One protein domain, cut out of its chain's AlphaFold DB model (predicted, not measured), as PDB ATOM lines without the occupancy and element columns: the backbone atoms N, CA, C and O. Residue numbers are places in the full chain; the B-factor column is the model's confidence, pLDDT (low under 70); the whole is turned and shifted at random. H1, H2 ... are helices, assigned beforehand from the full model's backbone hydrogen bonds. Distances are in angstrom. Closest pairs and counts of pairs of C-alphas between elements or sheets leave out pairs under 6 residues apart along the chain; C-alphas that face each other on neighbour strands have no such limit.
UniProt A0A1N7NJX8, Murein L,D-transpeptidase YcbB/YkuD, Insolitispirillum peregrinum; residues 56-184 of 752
ATOM      1  N   SER A  56     -29.887 -24.931  66.307       94.44
ATOM      2  CA  SER A  56     -29.364 -23.820  67.114       94.44
ATOM      3  C   SER A  56     -28.330 -22.979  66.353       94.44
ATOM      4  O   SER A  56     -28.380 -21.752  66.395       94.44
ATOM      5  N   ALA A  57     -27.439 -23.616  65.581       94.25
ATOM      6  CA  ALA A  57     -26.457 -22.897  64.768       94.25
ATOM      7  C   ALA A  57     -27.126 -22.052  63.669       94.25
ATOM      8  O   ALA A  57     -26.746 -20.898  63.468       94.25
ATOM      9  N   LEU A  58     -28.146 -22.592  62.992       95.94
ATOM     10  CA  LEU A  58     -28.917 -21.845  61.990       95.94
ATOM     11  C   LEU A  58     -29.726 -20.706  62.621       95.94
ATOM     12  O   LEU A  58     -29.749 -19.606  62.075       95.94
ATOM     13  N   GLN A  59     -30.326 -20.935  63.792       96.81
ATOM     14  CA  GLN A  59     -31.009 -19.893  64.561       96.81
ATOM     15  C   GLN A  59     -30.062 -18.752  64.912       96.81
ATOM     16  O   GLN A  59     -30.365 -17.594  64.633       96.81
ATOM     17  N   GLN A  60     -28.904 -19.066  65.494       95.56
ATOM     18  CA  GLN A  60     -27.923 -18.062  65.887       95.56
ATOM     19  C   GLN A  60     -27.415 -17.276  64.673       95.56
ATOM     20  O   GLN A  60     -27.380 -16.048  64.723       95.56
ATOM     21  N   ALA A  61     -27.088 -17.961  63.573       95.25
ATOM     22  CA  ALA A  61     -26.656 -17.318  62.336       95.25
ATOM     23  C   ALA A  61     -27.742 -16.406  61.742       95.25
ATOM     24  O   ALA A  61     -27.432 -15.312  61.284       95.25
ATOM     25  N   ALA A  62     -29.017 -16.804  61.791       95.88
ATOM     26  CA  ALA A  62     -30.117 -15.978  61.297       95.88
ATOM     27  C   ALA A  62     -30.316 -14.686  62.107       95.88
ATOM     28  O   ALA A  62     -30.690 -13.669  61.529       95.88
ATOM     29  N   HIS A  63     -30.038 -14.706  63.415       94.00
ATOM     30  CA  HIS A  63     -30.117 -13.510  64.264       94.00
ATOM     31  C   HIS A  63     -28.957 -12.538  64.033       94.00
ATOM     32  O   HIS A  63     -29.114 -11.339  64.250       94.00
ATOM     33  N   THR A  64     -27.785 -13.040  63.639       92.81
ATOM     34  CA  THR A  64     -26.577 -12.219  63.476       92.81
ATOM     35  C   THR A  64     -26.318 -11.796  62.036       92.81
ATOM     36  O   THR A  64     -25.578 -10.837  61.831       92.81
ATOM     37  N   LEU A  65     -26.915 -12.470  61.045       93.25
ATOM     38  CA  LEU A  65     -26.748 -12.168  59.625       93.25
ATOM     39  C   LEU A  65     -27.490 -10.870  59.246       93.25
ATOM     40  O   LEU A  65     -28.725 -10.858  59.206       93.25
ATOM     41  N   PRO A  66     -26.773  -9.777  58.922       91.38
ATOM     42  CA  PRO A  66     -27.413  -8.507  58.607       91.38
ATOM     43  C   PRO A  66     -28.245  -8.596  57.323       91.38
ATOM     44  O   PRO A  66     -27.795  -9.131  56.312       91.38
ATOM     45  N   GLY A  67     -29.456  -8.038  57.354       91.06
ATOM     46  CA  GLY A  67     -30.320  -7.926  56.174       91.06
ATOM     47  C   GLY A  67     -31.034  -9.213  55.747       91.06
ATOM     48  O   GLY A  67     -31.776  -9.167  54.768       91.06
ATOM     49  N   LEU A  68     -30.874 -10.331  56.470       94.88
ATOM     50  CA  LEU A  68     -31.582 -11.576  56.164       94.88
ATOM     51  C   LEU A  68     -33.112 -11.356  56.200       94.88
ATOM     52  O   LEU A  68     -33.640 -11.003  57.260       94.88
ATOM     53  N   PRO A  69     -33.853 -11.603  55.099       96.00
ATOM     54  CA  PRO A  69     -35.285 -11.332  55.060       96.00
ATOM     55  C   PRO A  69     -36.073 -12.181  56.062       96.00
ATOM     56  O   PRO A  69     -35.845 -13.387  56.185       96.00
ATOM     57  N   ALA A  70     -37.071 -11.573  56.710       96.69
ATOM     58  CA  ALA A  70     -37.960 -12.263  57.648       96.69
ATOM     59  C   ALA A  70     -38.678 -13.465  57.007       96.69
ATOM     60  O   ALA A  70     -38.890 -14.478  57.664       96.69
ATOM     61  N   GLU A  71     -38.989 -13.389  55.708       96.81
ATOM     62  CA  GLU A  71     -39.571 -14.502  54.949       96.81
ATOM     63  C   GLU A  71     -38.647 -15.730  54.905       96.81
ATOM     64  O   GLU A  71     -39.121 -16.854  55.048       96.81
ATOM     65  N   ILE A  72     -37.329 -15.533  54.767       97.94
ATOM     66  CA  ILE A  72     -36.355 -16.636  54.782       97.94
ATOM     67  C   ILE A  72     -36.264 -17.229  56.190       97.94
ATOM     68  O   ILE A  72     -36.310 -18.447  56.346       97.94
ATOM     69  N   GLN A  73     -36.210 -16.389  57.229       97.25
ATOM     70  CA  GLN A  73     -36.210 -16.860  58.621       97.25
ATOM     71  C   GLN A  73     -37.469 -17.677  58.943       97.25
ATOM     72  O   GLN A  73     -37.376 -18.751  59.538       97.25
ATOM     73  N   ALA A  74     -38.640 -17.205  58.504       96.69
ATOM     74  CA  ALA A  74     -39.910 -17.900  58.675       96.69
ATOM     75  C   ALA A  74     -39.933 -19.255  57.947       96.69
ATOM     76  O   ALA A  74     -40.433 -20.229  58.508       96.69
ATOM     77  N   ALA A  75     -39.346 -19.344  56.748       97.88
ATOM     78  CA  ALA A  75     -39.237 -20.592  55.993       97.88
ATOM     79  C   ALA A  75     -38.398 -21.650  56.743       97.88
ATOM     80  O   ALA A  75     -38.832 -22.791  56.917       97.88
ATOM     81  N   TYR A  76     -37.240 -21.258  57.292       97.75
ATOM     82  CA  TYR A  76     -36.434 -22.141  58.147       97.75
ATOM     83  C   TYR A  76     -37.163 -22.511  59.445       97.75
ATOM     84  O   TYR A  76     -37.165 -23.681  59.834       97.75
ATOM     85  N   ALA A  77     -37.822 -21.550  60.100       97.06
ATOM     86  CA  ALA A  77     -38.577 -21.801  61.325       97.06
ATOM     87  C   ALA A  77     -39.720 -22.807  61.107       97.06
ATOM     88  O   ALA A  77     -39.864 -23.741  61.897       97.06
ATOM     89  N   ALA A  78     -40.469 -22.683  60.006       96.94
ATOM     90  CA  ALA A  78     -41.538 -23.613  59.628       96.94
ATOM     91  C   ALA A  78     -41.025 -25.045  59.387       96.94
ATOM     92  O   ALA A  78     -41.743 -26.015  59.625       96.94
ATOM     93  N   ARG A  79     -39.758 -25.195  58.982       95.06
ATOM     94  CA  ARG A  79     -39.077 -26.491  58.820       95.06
ATOM     95  C   ARG A  79     -38.415 -27.006  60.098       95.06
ATOM     96  O   ARG A  79     -37.669 -27.988  60.046       95.06
ATOM     97  N   GLY A  80     -38.644 -26.353  61.238       96.31
ATOM     98  CA  GLY A  80     -37.973 -26.682  62.495       96.31
ATOM     99  C   GLY A  80     -36.458 -26.496  62.413       96.31
ATOM    100  O   GLY A  80     -35.718 -27.263  63.023       96.31
ATOM    101  N   TRP A  81     -36.003 -25.517  61.621       95.88
ATOM    102  CA  TRP A  81     -34.594 -25.184  61.399       95.88
ATOM    103  C   TRP A  81     -33.752 -26.331  60.827       95.88
ATOM    104  O   TRP A  81     -32.549 -26.413  61.062       95.88
ATOM    105  N   LYS A  82     -34.377 -27.218  60.045       94.31
ATOM    106  CA  LYS A  82     -33.655 -28.179  59.203       94.31
ATOM    107  C   LYS A  82     -33.096 -27.466  57.963       94.31
ATOM    108  O   LYS A  82     -33.841 -26.688  57.361       94.31
ATOM    109  N   PRO A  83     -31.845 -27.743  57.549       94.19
ATOM    110  CA  PRO A  83     -31.263 -27.128  56.360       94.19
ATOM    111  C   PRO A  83     -32.042 -27.500  55.088       94.19
ATOM    112  O   PRO A  83     -32.638 -28.578  54.988       94.19
ATOM    113  N   TYR A  84     -32.040 -26.586  54.122       94.12
ATOM    114  CA  TYR A  84     -32.521 -26.799  52.761       94.12
ATOM    115  C   TYR A  84     -31.456 -27.461  51.893       94.12
ATOM    116  O   TYR A  84     -31.780 -28.388  51.150       94.12
ATOM    117  N   TRP A  85     -30.206 -27.000  51.995       92.31
ATOM    118  CA  TRP A  85     -29.136 -27.431  51.098       92.31
ATOM    119  C   TRP A  85     -28.201 -28.400  51.795       92.31
ATOM    120  O   TRP A  85     -27.991 -29.501  51.301       92.31
ATOM    121  N   MET A  86     -27.687 -28.031  52.966       89.06
ATOM    122  CA  MET A  86     -26.697 -28.821  53.692       89.06
ATOM    123  C   MET A  86     -27.289 -29.977  54.528       89.06
ATOM    124  O   MET A  86     -27.109 -30.059  55.743       89.06
ATOM    125  N   THR A  87     -28.042 -30.863  53.886       83.12
ATOM    126  CA  THR A  87     -28.595 -32.110  54.450       83.12
ATOM    127  C   THR A  87     -27.550 -33.249  54.582       83.12
ATOM    128  O   THR A  87     -26.341 -33.034  54.499       83.12
ATOM    129  N   SER A  88     -27.997 -34.487  54.818       72.19
ATOM    130  CA  SER A  88     -27.155 -35.696  54.822       72.19
ATOM    131  C   SER A  88     -27.292 -36.549  53.548       72.19
ATOM    132  O   SER A  88     -26.850 -37.697  53.526       72.19
ATOM    133  N   GLN A  89     -27.932 -36.032  52.491       71.25
ATOM    134  CA  GLN A  89     -28.166 -36.787  51.255       71.25
ATOM    135  C   GLN A  89     -26.934 -36.829  50.340       71.25
ATOM    136  O   GLN A  89     -26.234 -35.837  50.174       71.25
ATOM    137  N   ALA A  90     -26.713 -37.969  49.676       64.19
ATOM    138  CA  ALA A  90     -25.551 -38.184  48.808       64.19
ATOM    139  C   ALA A  90     -25.486 -37.230  47.595       64.19
ATOM    140  O   ALA A  90     -24.396 -36.858  47.179       64.19
ATOM    141  N   SER A  91     -26.631 -36.794  47.055       74.31
ATOM    142  CA  SER A  91     -26.720 -35.901  45.881       74.31
ATOM    143  C   SER A  91     -26.571 -34.411  46.206       74.31
ATOM    144  O   SER A  91     -26.714 -33.548  45.345       74.31
ATOM    145  N   GLN A  92     -26.320 -34.070  47.462       83.31
ATOM    146  CA  GLN A  92     -26.322 -32.690  47.925       83.31
ATOM    147  C   GLN A  92     -25.217 -31.820  47.342       83.31
ATOM    148  O   GLN A  92     -25.473 -30.663  47.018       83.31
ATOM    149  N   ALA A  93     -24.002 -32.360  47.232       85.88
ATOM    150  CA  ALA A  93     -22.876 -31.616  46.680       85.88
ATOM    151  C   ALA A  93     -23.192 -31.162  45.247       85.88
ATOM    152  O   ALA A  93     -23.013 -29.989  44.924       85.88
ATOM    153  N   ASP A  94     -23.780 -32.054  44.445       90.19
ATOM    154  CA  ASP A  94     -24.197 -31.762  43.072       90.19
ATOM    155  C   ASP A  94     -25.307 -30.706  43.029       90.19
ATOM    156  O   ASP A  94     -25.258 -29.788  42.217       90.19
ATOM    157  N   ARG A  95     -26.287 -30.776  43.939       93.19
ATOM    158  CA  ARG A  95     -27.380 -29.789  44.010       93.19
ATOM    159  C   ARG A  95     -26.897 -28.400  44.429       93.19
ATOM    160  O   ARG A  95     -27.388 -27.405  43.899       93.19
ATOM    161  N   ILE A  96     -25.943 -28.320  45.361       92.12
ATOM    162  CA  ILE A  96     -25.317 -27.050  45.754       92.12
ATOM    163  C   ILE A  96     -24.464 -26.504  44.605       92.12
ATOM    164  O   ILE A  96     -24.503 -25.300  44.352       92.12
ATOM    165  N   ALA A  97     -23.725 -27.363  43.896       92.44
ATOM    166  CA  ALA A  97     -22.939 -26.965  42.732       92.44
ATOM    167  C   ALA A  97     -23.833 -26.429  41.598       92.44
ATOM    168  O   ALA A  97     -23.575 -25.337  41.097       92.44
ATOM    169  N   ASP A  98     -24.918 -27.135  41.269       95.75
ATOM    170  CA  ASP A  98     -25.936 -26.721  40.292       95.75
ATOM    171  C   ASP A  98     -26.567 -25.370  40.659       95.75
ATOM    172  O   ASP A  98     -26.615 -24.450  39.842       95.75
ATOM    173  N   LEU A  99     -26.984 -25.205  41.920       96.25
ATOM    174  CA  LEU A  99     -27.520 -23.934  42.400       96.25
ATOM    175  C   LEU A  99     -26.487 -22.809  42.292       96.25
ATOM    176  O   LEU A  99     -26.787 -21.746  41.756       96.25
ATOM    177  N   THR A 100     -25.269 -23.036  42.782       94.50
ATOM    178  CA  THR A 100     -24.209 -22.019  42.773       94.50
ATOM    179  C   THR A 100     -23.870 -21.607  41.339       94.50
ATOM    180  O   THR A 100     -23.739 -20.416  41.072       94.50
ATOM    181  N   ALA A 101     -23.823 -22.559  40.400       96.00
ATOM    182  CA  ALA A 101     -23.610 -22.293  38.978       96.00
ATOM    183  C   ALA A 101     -24.742 -21.476  38.330       96.00
ATOM    184  O   ALA A 101     -24.488 -20.703  37.410       96.00
ATOM    185  N   ALA A 102     -25.986 -21.606  38.797       97.00
ATOM    186  CA  ALA A 102     -27.064 -20.719  38.365       97.00
ATOM    187  C   ALA A 102     -26.922 -19.314  38.972       97.00
ATOM    188  O   ALA A 102     -27.084 -18.322  38.264       97.00
ATOM    189  N   LEU A 103     -26.570 -19.211  40.259       96.56
ATOM    190  CA  LEU A 103     -26.423 -17.924  40.951       96.56
ATOM    191  C   LEU A 103     -25.320 -17.042  40.350       96.56
ATOM    192  O   LEU A 103     -25.468 -15.819  40.337       96.56
ATOM    193  N   THR A 104     -24.254 -17.626  39.789       95.75
ATOM    194  CA  THR A 104     -23.214 -16.852  39.086       95.75
ATOM    195  C   THR A 104     -23.728 -16.158  37.819       95.75
ATOM    196  O   THR A 104     -23.126 -15.183  37.375       95.75
ATOM    197  N   GLN A 105     -24.866 -16.585  37.259       95.81
ATOM    198  CA  GLN A 105     -25.474 -15.955  36.080       95.81
ATOM    199  C   GLN A 105     -26.327 -14.727  36.419       95.81
ATOM    200  O   GLN A 105     -26.807 -14.040  35.515       95.81
ATOM    201  N   ALA A 106     -26.531 -14.418  37.702       95.19
ATOM    202  CA  ALA A 106     -27.377 -13.303  38.112       95.19
ATOM    203  C   ALA A 106     -26.934 -11.975  37.487       95.19
ATOM    204  O   ALA A 106     -27.762 -11.243  36.938       95.19
ATOM    205  N   GLU A 107     -25.626 -11.705  37.484       93.38
ATOM    206  CA  GLU A 107     -25.107 -10.495  36.866       93.38
ATOM    207  C   GLU A 107     -25.428 -10.469  35.370       93.38
ATOM    208  O   GLU A 107     -25.932  -9.453  34.902       93.38
ATOM    209  N   ALA A 108     -25.252 -11.564  34.624       94.00
ATOM    210  CA  ALA A 108     -25.589 -11.633  33.196       94.00
ATOM    211  C   ALA A 108     -27.062 -11.275  32.913       94.00
ATOM    212  O   ALA A 108     -27.362 -10.656  31.896       94.00
ATOM    213  N   HIS A 109     -27.961 -11.551  33.860       94.75
ATOM    214  CA  HIS A 109     -29.365 -11.136  33.820       94.75
ATOM    215  C   HIS A 109     -29.629  -9.717  34.354       94.75
ATOM    216  O   HIS A 109     -30.776  -9.304  34.494       94.75
ATOM    217  N   GLY A 110     -28.607  -8.926  34.660       93.25
ATOM    218  CA  GLY A 110     -28.782  -7.577  35.201       93.25
ATOM    219  C   GLY A 110     -29.224  -7.548  36.664       93.25
ATOM    220  O   GLY A 110     -29.716  -6.519  37.123       93.25
ATOM    221  N   LEU A 111     -29.063  -8.661  37.382       93.44
ATOM    222  CA  LEU A 111     -29.487  -8.824  38.766       93.44
ATOM    223  C   LEU A 111     -28.317  -8.612  39.724       93.44
ATOM    224  O   LEU A 111     -27.181  -8.992  39.441       93.44
ATOM    225  N   THR A 112     -28.622  -8.062  40.893       90.62
ATOM    226  CA  THR A 112     -27.704  -8.009  42.030       90.62
ATOM    227  C   THR A 112     -28.279  -8.883  43.132       90.62
ATOM    228  O   THR A 112     -29.402  -8.659  43.582       90.62
ATOM    229  N   LEU A 113     -27.528  -9.905  43.536       91.44
ATOM    230  CA  LEU A 113     -27.918 -10.813  44.611       91.44
ATOM    231  C   LEU A 113     -27.283 -10.394  45.941       91.44
ATOM    232  O   LEU A 113     -26.250  -9.718  45.934       91.44
ATOM    233  N   PRO A 114     -27.865 -10.802  47.083       89.50
ATOM    234  CA  PRO A 114     -27.162 -10.729  48.359       89.50
ATOM    235  C   PRO A 114     -25.824 -11.472  48.279       89.50
ATOM    236  O   PRO A 114     -25.716 -12.514  47.629       89.50
ATOM    237  N   ALA A 115     -24.803 -10.937  48.952       87.19
ATOM    238  CA  ALA A 115     -23.496 -11.576  48.999       87.19
ATOM    239  C   ALA A 115     -23.593 -12.937  49.704       87.19
ATOM    240  O   ALA A 115     -24.212 -13.069  50.763       87.19
ATOM    241  N   LEU A 116     -22.952 -13.950  49.121       86.88
ATOM    242  CA  LEU A 116     -22.736 -15.217  49.808       86.88
ATOM    243  C   LEU A 116     -21.665 -14.989  50.878       86.88
ATOM    244  O   LEU A 116     -20.559 -14.546  50.568       86.88
ATOM    245  N   HIS A 117     -22.009 -15.238  52.142       82.88
ATOM    246  CA  HIS A 117     -21.115 -14.987  53.269       82.88
ATOM    247  C   HIS A 117     -20.580 -16.294  53.850       82.88
ATOM    248  O   HIS A 117     -21.342 -17.212  54.159       82.88
ATOM    249  N   GLY A 118     -19.263 -16.330  54.059       77.00
ATOM    250  CA  GLY A 118     -18.551 -17.519  54.515       77.00
ATOM    251  C   GLY A 118     -18.429 -18.587  53.429       77.00
ATOM    252  O   GLY A 118     -18.785 -18.380  52.271       77.00
ATOM    253  N   SER A 119     -17.916 -19.746  53.819       81.75
ATOM    254  CA  SER A 119     -17.840 -20.941  52.982       81.75
ATOM    255  C   SER A 119     -18.588 -22.096  53.645       81.75
ATOM    256  O   SER A 119     -18.883 -22.054  54.844       81.75
ATOM    257  N   GLN A 120     -18.853 -23.155  52.875       81.00
ATOM    258  CA  GLN A 120     -19.477 -24.381  53.386       81.00
ATOM    259  C   GLN A 120     -18.719 -24.988  54.577       81.00
ATOM    260  O   GLN A 120     -19.324 -25.683  55.384       81.00
ATOM    261  N   THR A 121     -17.412 -24.738  54.688       77.88
ATOM    262  CA  THR A 121     -16.537 -25.305  55.722       77.88
ATOM    263  C   THR A 121     -16.265 -24.348  56.881       77.88
ATOM    264  O   THR A 121     -16.159 -24.799  58.016       77.88
ATOM    265  N   GLU A 122     -16.149 -23.042  56.626       81.25
ATOM    266  CA  GLU A 122     -15.752 -22.063  57.654       81.25
ATOM    267  C   GLU A 122     -16.945 -21.465  58.405       81.25
ATOM    268  O   GLU A 122     -16.847 -21.197  59.600       81.25
ATOM    269  N   SER A 123     -18.079 -21.259  57.726       87.81
ATOM    270  CA  SER A 123     -19.309 -20.766  58.358       87.81
ATOM    271  C   SER A 123     -20.542 -21.431  57.735       87.81
ATOM    272  O   SER A 123     -21.309 -20.787  57.011       87.81
ATOM    273  N   PRO A 124     -20.751 -22.737  58.001       90.94
ATOM    274  CA  PRO A 124     -21.738 -23.536  57.277       90.94
ATOM    275  C   PRO A 124     -23.168 -22.994  57.428       90.94
ATOM    276  O   PRO A 124     -23.928 -22.976  56.464       90.94
ATOM    277  N   ALA A 125     -23.530 -22.487  58.613       94.00
ATOM    278  CA  ALA A 125     -24.875 -21.973  58.893       94.00
ATOM    279  C   ALA A 125     -25.152 -20.646  58.171       94.00
ATOM    280  O   ALA A 125     -26.234 -20.447  57.621       94.00
ATOM    281  N   THR A 126     -24.170 -19.741  58.141       94.50
ATOM    282  CA  THR A 126     -24.283 -18.471  57.415       94.50
ATOM    283  C   THR A 126     -24.304 -18.700  55.904       94.50
ATOM    284  O   THR A 126     -25.116 -18.088  55.207       94.50
ATOM    285  N   TYR A 127     -23.476 -19.615  55.393       93.62
ATOM    286  CA  TYR A 127     -23.492 -19.982  53.977       93.62
ATOM    287  C   TYR A 127     -24.840 -20.598  53.575       93.62
ATOM    288  O   TYR A 127     -25.435 -20.177  52.591       93.62
ATOM    289  N   GLU A 128     -25.371 -21.533  54.368       95.19
ATOM    290  CA  GLU A 128     -26.689 -22.156  54.165       95.19
ATOM    291  C   GLU A 128     -27.815 -21.108  54.046       95.19
ATOM    292  O   GLU A 128     -28.617 -21.154  53.108       95.19
ATOM    293  N   LEU A 129     -27.845 -20.117  54.946       96.88
ATOM    294  CA  LEU A 129     -28.851 -19.048  54.937       96.88
ATOM    295  C   LEU A 129     -28.674 -18.067  53.769       96.88
ATOM    296  O   LEU A 129     -29.660 -17.676  53.141       96.88
ATOM    297  N   THR A 130     -27.436 -17.665  53.461       96.12
ATOM    298  CA  THR A 130     -27.166 -16.740  52.346       96.12
ATOM    299  C   THR A 130     -27.410 -17.390  50.988       96.12
ATOM    300  O   THR A 130     -27.946 -16.730  50.099       96.12
ATOM    301  N   LEU A 131     -27.137 -18.690  50.849       96.25
ATOM    302  CA  LEU A 131     -27.466 -19.468  49.657       96.25
ATOM    303  C   LEU A 131     -28.984 -19.522  49.430       96.25
ATOM    304  O   LEU A 131     -29.451 -19.251  48.324       96.25
ATOM    305  N   SER A 132     -29.765 -19.781  50.485       97.69
ATOM    306  CA  SER A 132     -31.234 -19.731  50.440       97.69
ATOM    307  C   SER A 132     -31.774 -18.352  50.070       97.69
ATOM    308  O   SER A 132     -32.674 -18.236  49.235       97.69
ATOM    309  N   TRP A 133     -31.215 -17.296  50.664       97.44
ATOM    310  CA  TRP A 133     -31.609 -15.926  50.350       97.44
ATOM    311  C   TRP A 133     -31.300 -15.573  48.888       97.44
ATOM    312  O   TRP A 133     -32.181 -15.072  48.184       97.44
ATOM    313  N   ALA A 134     -30.098 -15.888  48.396       97.44
ATOM    314  CA  ALA A 134     -29.709 -15.660  47.007       97.44
ATOM    315  C   ALA A 134     -30.598 -16.442  46.023       97.44
ATOM    316  O   ALA A 134     -31.100 -15.856  45.062       97.44
ATOM    317  N   ALA A 135     -30.869 -17.723  46.301       97.88
ATOM    318  CA  ALA A 135     -31.728 -18.583  45.487       97.88
ATOM    319  C   ALA A 135     -33.153 -18.036  45.348       97.88
ATOM    320  O   ALA A 135     -33.645 -17.851  44.233       97.88
ATOM    321  N   ALA A 136     -33.802 -17.718  46.472       97.44
ATOM    322  CA  ALA A 136     -35.154 -17.168  46.468       97.44
ATOM    323  C   ALA A 136     -35.215 -15.791  45.790       97.44
ATOM    324  O   ALA A 136     -36.156 -15.505  45.047       97.44
ATOM    325  N   THR A 137     -34.194 -14.952  46.007       96.00
ATOM    326  CA  THR A 137     -34.096 -13.620  45.390       96.00
ATOM    327  C   THR A 137     -33.959 -13.727  43.877       96.00
ATOM    328  O   THR A 137     -34.709 -13.072  43.159       96.00
ATOM    329  N   MET A 138     -33.062 -14.583  43.376       97.00
ATOM    330  CA  MET A 138     -32.887 -14.780  41.937       97.00
ATOM    331  C   MET A 138     -34.139 -15.381  41.292       97.00
ATOM    332  O   MET A 138     -34.575 -14.900  40.248       97.00
ATOM    333  N   ALA A 139     -34.760 -16.379  41.929       96.06
ATOM    334  CA  ALA A 139     -35.997 -16.983  41.436       96.06
ATOM    335  C   ALA A 139     -37.134 -15.954  41.324       96.06
ATOM    336  O   ALA A 139     -37.846 -15.920  40.316       96.06
ATOM    337  N   ARG A 140     -37.279 -15.083  42.335       94.00
ATOM    338  CA  ARG A 140     -38.261 -13.990  42.329       94.00
ATOM    339  C   ARG A 140     -37.942 -12.987  41.235       94.00
ATOM    340  O   ARG A 140     -38.827 -12.648  40.455       94.00
ATOM    341  N   ALA A 141     -36.685 -12.565  41.158       93.88
ATOM    342  CA  ALA A 141     -36.239 -11.571  40.205       93.88
ATOM    343  C   ALA A 141     -36.439 -12.028  38.760       93.88
ATOM    344  O   ALA A 141     -36.930 -11.255  37.952       93.88
ATOM    345  N   LEU A 142     -36.140 -13.286  38.429       93.31
ATOM    346  CA  LEU A 142     -36.351 -13.809  37.078       93.31
ATOM    347  C   LEU A 142     -37.833 -13.998  36.729       93.31
ATOM    348  O   LEU A 142     -38.196 -13.759  35.584       93.31
ATOM    349  N   SER A 143     -38.681 -14.355  37.702       87.56
ATOM    350  CA  SER A 143     -40.121 -14.582  37.466       87.56
ATOM    351  C   SER A 143     -40.966 -13.302  37.494       87.56
ATOM    352  O   SER A 143     -42.078 -13.282  36.984       87.56
ATOM    353  N   TYR A 144     -40.507 -12.267  38.198       86.19
ATOM    354  CA  TYR A 144     -41.343 -11.112  38.539       86.19
ATOM    355  C   TYR A 144     -40.606  -9.767  38.420       86.19
ATOM    356  O   TYR A 144     -41.203  -8.712  38.596       86.19
ATOM    357  N   GLY A 145     -39.317  -9.773  38.095       89.19
ATOM    358  CA  GLY A 145     -38.461  -8.589  38.107       89.19
ATOM    359  C   GLY A 145     -37.770  -8.371  39.455       89.19
ATOM    360  O   GLY A 145     -38.283  -8.747  40.513       89.19
ATOM    361  N   ALA A 146     -36.568  -7.802  39.405       86.56
ATOM    362  CA  ALA A 146     -35.744  -7.490  40.573       86.56
ATOM    363  C   ALA A 146     -36.223  -6.227  41.300       86.56
ATOM    364  O   ALA A 146     -36.122  -6.117  42.521       86.56
ATOM    365  N   LEU A 147     -36.730  -5.276  40.524       84.62
ATOM    366  CA  LEU A 147     -37.262  -4.009  40.971       84.62
ATOM    367  C   LEU A 147     -38.717  -4.144  41.413       84.62
ATOM    368  O   LEU A 147     -39.498  -4.948  40.896       84.62
ATOM    369  N   THR A 148     -39.108  -3.276  42.342       78.94
ATOM    370  CA  THR A 148     -40.522  -3.118  42.671       78.94
ATOM    371  C   THR A 148     -41.187  -2.334  41.546       78.94
ATOM    372  O   THR A 148     -40.877  -1.156  41.355       78.94
ATOM    373  N   SER A 149     -42.091  -2.983  40.806       74.94
ATOM    374  CA  SER A 149     -42.855  -2.338  39.735       74.94
ATOM    375  C   SER A 149     -43.757  -1.238  40.299       74.94
ATOM    376  O   SER A 149     -44.622  -1.530  41.131       74.94
ATOM    377  N   PRO A 150     -43.646   0.011  39.821       76.94
ATOM    378  CA  PRO A 150     -44.686   1.006  40.006       76.94
ATOM    379  C   PRO A 150     -45.988   0.533  39.351       76.94
ATOM    380  O   PRO A 150     -45.963  -0.101  38.293       76.94
ATOM    381  N   ALA A 151     -47.136   0.907  39.925       73.19
ATOM    382  CA  ALA A 151     -48.447   0.592  39.345       73.19
ATOM    383  C   ALA A 151     -48.624   1.154  37.920       73.19
ATOM    384  O   ALA A 151     -49.416   0.635  37.142       73.19
ATOM    385  N   SER A 152     -47.877   2.204  37.559       75.06
ATOM    386  CA  SER A 152     -47.884   2.786  36.214       75.06
ATOM    387  C   SER A 152     -47.228   1.899  35.152       75.06
ATOM    388  O   SER A 152     -47.567   2.037  33.978       75.06
ATOM    389  N   ASP A 153     -46.287   1.029  35.538       77.38
ATOM    390  CA  ASP A 153     -45.534   0.180  34.606       77.38
ATOM    391  C   ASP A 153     -46.075  -1.249  34.503       77.38
ATOM    392  O   ASP A 153     -45.861  -1.882  33.468       77.38
ATOM    393  N   ALA A 154     -46.816  -1.738  35.503       76.56
ATOM    394  CA  ALA A 154     -47.530  -3.005  35.394       76.56
ATOM    395  C   ALA A 154     -48.702  -3.127  36.387       76.56
ATOM    396  O   ALA A 154     -48.538  -2.946  37.596       76.56
ATOM    397  N   GLU A 155     -49.868  -3.537  35.885       72.50
ATOM    398  CA  GLU A 155     -50.999  -4.020  36.686       72.50
ATOM    399  C   GLU A 155     -50.756  -5.498  37.053       72.50
ATOM    400  O   GLU A 155     -51.172  -6.407  36.335       72.50
ATOM    401  N   ARG A 156     -49.996  -5.768  38.125       67.38
ATOM    402  CA  ARG A 156     -49.684  -7.146  38.557       67.38
ATOM    403  C   ARG A 156     -50.156  -7.460  39.977       67.38
ATOM    404  O   ARG A 156     -50.259  -6.592  40.840       67.38
ATOM    405  N   VAL A 157     -50.417  -8.750  40.194       64.50
ATOM    406  CA  VAL A 157     -50.665  -9.381  41.502       64.50
ATOM    407  C   VAL A 157     -49.392  -9.335  42.341       64.50
ATOM    408  O   VAL A 157     -48.312  -9.432  41.778       64.50
ATOM    409  N   ALA A 158     -49.504  -9.247  43.668       76.56
ATOM    410  CA  ALA A 158     -48.353  -9.263  44.571       76.56
ATOM    411  C   ALA A 158     -47.312 -10.352  44.197       76.56
ATOM    412  O   ALA A 158     -47.698 -11.486  43.896       76.56
ATOM    413  N   PRO A 159     -46.005 -10.027  44.218       82.31
ATOM    414  CA  PRO A 159     -44.951 -10.982  43.891       82.31
ATOM    415  C   PRO A 159     -45.008 -12.223  44.794       82.31
ATOM    416  O   PRO A 159     -45.358 -12.095  45.972       82.31
ATOM    417  N   PRO A 160     -44.594 -13.407  44.299       86.94
ATOM    418  CA  PRO A 160     -44.471 -14.590  45.142       86.94
ATOM    419  C   PRO A 160     -43.551 -14.333  46.341       86.94
ATOM    420  O   PRO A 160     -42.529 -13.644  46.224       86.94
ATOM    421  N   SER A 161     -43.904 -14.907  47.493       93.00
ATOM    422  CA  SER A 161     -43.075 -14.819  48.694       93.00
ATOM    423  C   SER A 161     -41.726 -15.509  48.473       93.00
ATOM    424  O   SER A 161     -41.633 -16.535  47.789       93.00
ATOM    425  N   LEU A 162     -40.669 -14.964  49.076       95.81
ATOM    426  CA  LEU A 162     -39.338 -15.572  49.054       95.81
ATOM    427  C   LEU A 162     -39.365 -16.966  49.689       95.81
ATOM    428  O   LEU A 162     -38.699 -17.867  49.193       95.81
ATOM    429  N   ALA A 163     -40.178 -17.158  50.733       96.50
ATOM    430  CA  ALA A 163     -40.366 -18.456  51.377       96.50
ATOM    431  C   ALA A 163     -40.922 -19.510  50.403       96.50
ATOM    432  O   ALA A 163     -40.349 -20.589  50.266       96.50
ATOM    433  N   SER A 164     -41.992 -19.179  49.666       95.38
ATOM    434  CA  SER A 164     -42.595 -20.113  48.707       95.38
ATOM    435  C   SER A 164     -41.641 -20.450  47.561       95.38
ATOM    436  O   SER A 164     -41.550 -21.606  47.148       95.38
ATOM    437  N   LEU A 165     -40.903 -19.458  47.060       96.19
ATOM    438  CA  LEU A 165     -39.909 -19.680  46.012       96.19
ATOM    439  C   LEU A 165     -38.738 -20.530  46.504       96.19
ATOM    440  O   LEU A 165     -38.305 -21.421  45.778       96.19
ATOM    441  N   LEU A 166     -38.263 -20.302  47.732       97.62
ATOM    442  CA  LEU A 166     -37.228 -21.132  48.341       97.62
ATOM    443  C   LEU A 166     -37.666 -22.599  48.405       97.62
ATOM    444  O   LEU A 166     -36.923 -23.471  47.961       97.62
ATOM    445  N   ASP A 167     -38.886 -22.867  48.879       96.19
ATOM    446  CA  ASP A 167     -39.430 -24.225  48.941       96.19
ATOM    447  C   ASP A 167     -39.533 -24.878  47.554       96.19
ATOM    448  O   ASP A 167     -39.161 -26.043  47.395       96.19
ATOM    449  N   GLN A 168     -39.987 -24.140  46.533       95.94
ATOM    450  CA  GLN A 168     -40.071 -24.643  45.155       95.94
ATOM    451  C   GLN A 168     -38.690 -24.998  44.590       95.94
ATOM    452  O   GLN A 168     -38.501 -26.094  44.060       95.94
ATOM    453  N   VAL A 169     -37.721 -24.087  44.722       97.06
ATOM    454  CA  VAL A 169     -36.362 -24.274  44.198       97.06
ATOM    455  C   VAL A 169     -35.664 -25.420  44.933       97.06
ATOM    456  O   VAL A 169     -35.081 -26.298  44.300       97.06
ATOM    457  N   ALA A 170     -35.774 -25.474  46.262       95.25
ATOM    458  CA  ALA A 170     -35.155 -26.520  47.069       95.25
ATOM    459  C   ALA A 170     -35.842 -27.891  46.943       95.25
ATOM    460  O   ALA A 170     -35.243 -28.909  47.292       95.25
ATOM    461  N   SER A 171     -37.073 -27.955  46.433       94.31
ATOM    462  CA  SER A 171     -37.755 -29.225  46.141       94.31
ATOM    463  C   SER A 171     -37.451 -29.760  44.737       94.31
ATOM    464  O   SER A 171     -37.703 -30.931  44.462       94.31
ATOM    465  N   ALA A 172     -36.891 -28.937  43.845       95.12
ATOM    466  CA  ALA A 172     -36.546 -29.350  42.491       95.12
ATOM    467  C   ALA A 172     -35.324 -30.283  42.465       95.12
ATOM    468  O   ALA A 172     -34.357 -30.087  43.206       95.12
ATOM    469  N   ALA A 173     -35.338 -31.268  41.559       92.44
ATOM    470  CA  ALA A 173     -34.211 -32.182  41.354       92.44
ATOM    471  C   ALA A 173     -32.921 -31.433  40.969       92.44
ATOM    472  O   ALA A 173     -31.860 -31.726  41.514       92.44
ATOM    473  N   SER A 174     -33.043 -30.424  40.101       95.06
ATOM    474  CA  SER A 174     -31.994 -29.459  39.756       95.06
ATOM    475  C   SER A 174     -32.460 -28.049  40.152       95.06
ATOM    476  O   SER A 174     -33.257 -27.436  39.430       95.06
ATOM    477  N   PRO A 175     -32.045 -27.553  41.334       96.56
ATOM    478  CA  PRO A 175     -32.393 -26.217  41.815       96.56
ATOM    479  C   PRO A 175     -31.946 -25.095  40.871       96.56
ATOM    480  O   PRO A 175     -32.716 -24.171  40.609       96.56
ATOM    481  N   GLY A 176     -30.732 -25.190  40.326       96.25
ATOM    482  CA  GLY A 176     -30.178 -24.208  39.399       96.25
ATOM    483  C   GLY A 176     -30.997 -24.132  38.115       96.25
ATOM    484  O   GLY A 176     -31.448 -23.051  37.728       96.25
ATOM    485  N   SER A 177     -31.313 -25.287  37.523       95.38
ATOM    486  CA  SER A 177     -32.222 -25.339  36.374       95.38
ATOM    487  C   SER A 177     -33.597 -24.762  36.715       95.38
ATOM    488  O   SER A 177     -34.120 -23.981  35.926       95.38
ATOM    489  N   ASN A 178     -34.182 -25.067  37.882       96.12
ATOM    490  CA  ASN A 178     -35.484 -24.503  38.273       96.12
ATOM    491  C   ASN A 178     -35.487 -22.965  38.291       96.12
ATOM    492  O   ASN A 178     -36.480 -22.355  37.894       96.12
ATOM    493  N   ILE A 179     -34.385 -22.342  38.723       96.31
ATOM    494  CA  ILE A 179     -34.221 -20.884  38.678       96.31
ATOM    495  C   ILE A 179     -34.145 -20.399  37.226       96.31
ATOM    496  O   ILE A 179     -34.891 -19.500  36.841       96.31
ATOM    497  N   LEU A 180     -33.278 -20.998  36.405       94.81
ATOM    498  CA  LEU A 180     -33.019 -20.525  35.039       94.81
ATOM    499  C   LEU A 180     -34.188 -20.763  34.067       94.81
ATOM    500  O   LEU A 180     -34.357 -20.002  33.120       94.81
ATOM    501  N   HIS A 181     -35.060 -21.741  34.324       92.50
ATOM    502  CA  HIS A 181     -36.285 -21.940  33.532       92.50
ATOM    503  C   HIS A 181     -37.295 -20.787  33.674       92.50
ATOM    504  O   HIS A 181     -38.226 -20.692  32.879       92.50
ATOM    505  N   ARG A 182     -37.117 -19.902  34.664       92.12
ATOM    506  CA  ARG A 182     -37.967 -18.718  34.884       92.12
ATOM    507  C   ARG A 182     -37.541 -17.519  34.040       92.12
ATOM    508  O   ARG A 182     -38.229 -16.507  34.035       92.12
ATOM    509  N   VAL A 183     -36.401 -17.603  33.355       91.69
ATOM    510  CA  VAL A 183     -35.919 -16.543  32.465       91.69
ATOM    511  C   VAL A 183     -36.916 -16.365  31.307       91.69
ATOM    512  O   VAL A 183     -37.225 -17.357  30.643       91.69
ATOM    513  N   PRO A 184     -37.382 -15.136  31.003       89.81
ATOM    514  CA  PRO A 184     -38.206 -14.893  29.823       89.81
ATOM    515  C   PRO A 184     -37.512 -15.363  28.537       89.81
ATOM    516  O   PRO A 184     -36.386 -14.967  28.243       89.81
TER     517      PRO A 184
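This is residues 56 to 184 of the 752 residues of the protein "Murein L,D-transpeptidase YcbB/YkuD" of Insolitispirillum peregrinum (UniProt A0A1N7NJX8). One long helix, H4, runs through the middle, and five shorter helices pack round it: H1 and H2 side by side over one side, H3 and H6 side by side over the opposite side, and H5 crossing H4 between these two pairs. The unnamed stretch 104 to 123 folds back along H4 on the side away from H5, and residues 150 to 155 stick out at one end of the long axis. The printed part has 129 residues with six named helices, H1 to H6 in chain order, and no named strand; the class is all helix, with mostly crossed packing. It is compact, with a radius of gyration of the C-alphas of 14.5 A, and elongated, spanning 45 by 28 by 22 A.

Start at the hub, H4, residues 124 to 144, which touches the five other helices. About perpendicular to it at 77 degrees is H5, residues 162 to 171, touching residues 132 to 140 alone; the closest C-alphas, of Ala 136 and Leu 166, are 4.9 A apart. H1, residues 56 to 64, touches residues 125 to 129 of H4 alone at a steep tilt of 63 degrees, closest at C-alphas 58 and 125, 5.1 A. H2, residues 70 to 78, is close to H1 but not clearly touching, at a shallow tilt of 11 degrees, opposite ways; C-alphas 62 and 73 are closest, 6.7 A. H2 touches H5 at a steep tilt of 49 degrees, closest at C-alphas 75 and 163, 5.2 A; it only just touches H4, with 3 pairs of C-alphas within 8 A, closest at 72 and 133, 6.5 A. Now look at H3, residues 92 to 103, and H6, residues 175 to 180: they touch at a shallow tilt of 18 degrees, the same way, with C-alphas 99 and 176 closest, 4.0 A. H6 touches residues 135 to 142 of H4 alone, closest at C-alphas 139 and 179, 5.1 A. H5 and H6 touch only at the corner. H1 and H3 are apart. In each of the six helices every O i to N i+4 pair is within hydrogen-bond range.

Find C-alpha 124 at (-21.738, -23.536, 57.277); from there H4 runs 29.8 A to C-alpha 144 at (-41.343, -11.112, 38.539). H3 is 16.3 A long, H5 14.0 A, H1 12.5 A, H2 12.1 A and H6 8.9 A, ending at C-alpha 180 at (-33.019, -20.525, 35.039).

The C-alphas farthest apart are those of Ala 90 and Ser 152, 48.3 A. The printed part has no cut. Three links are long: residues 79 to 91, 104 to 123 and 145 to 161. The mean pLDDT of the printed part is 90.8; look for values under 70 at residue 90 and residues 156 to 157.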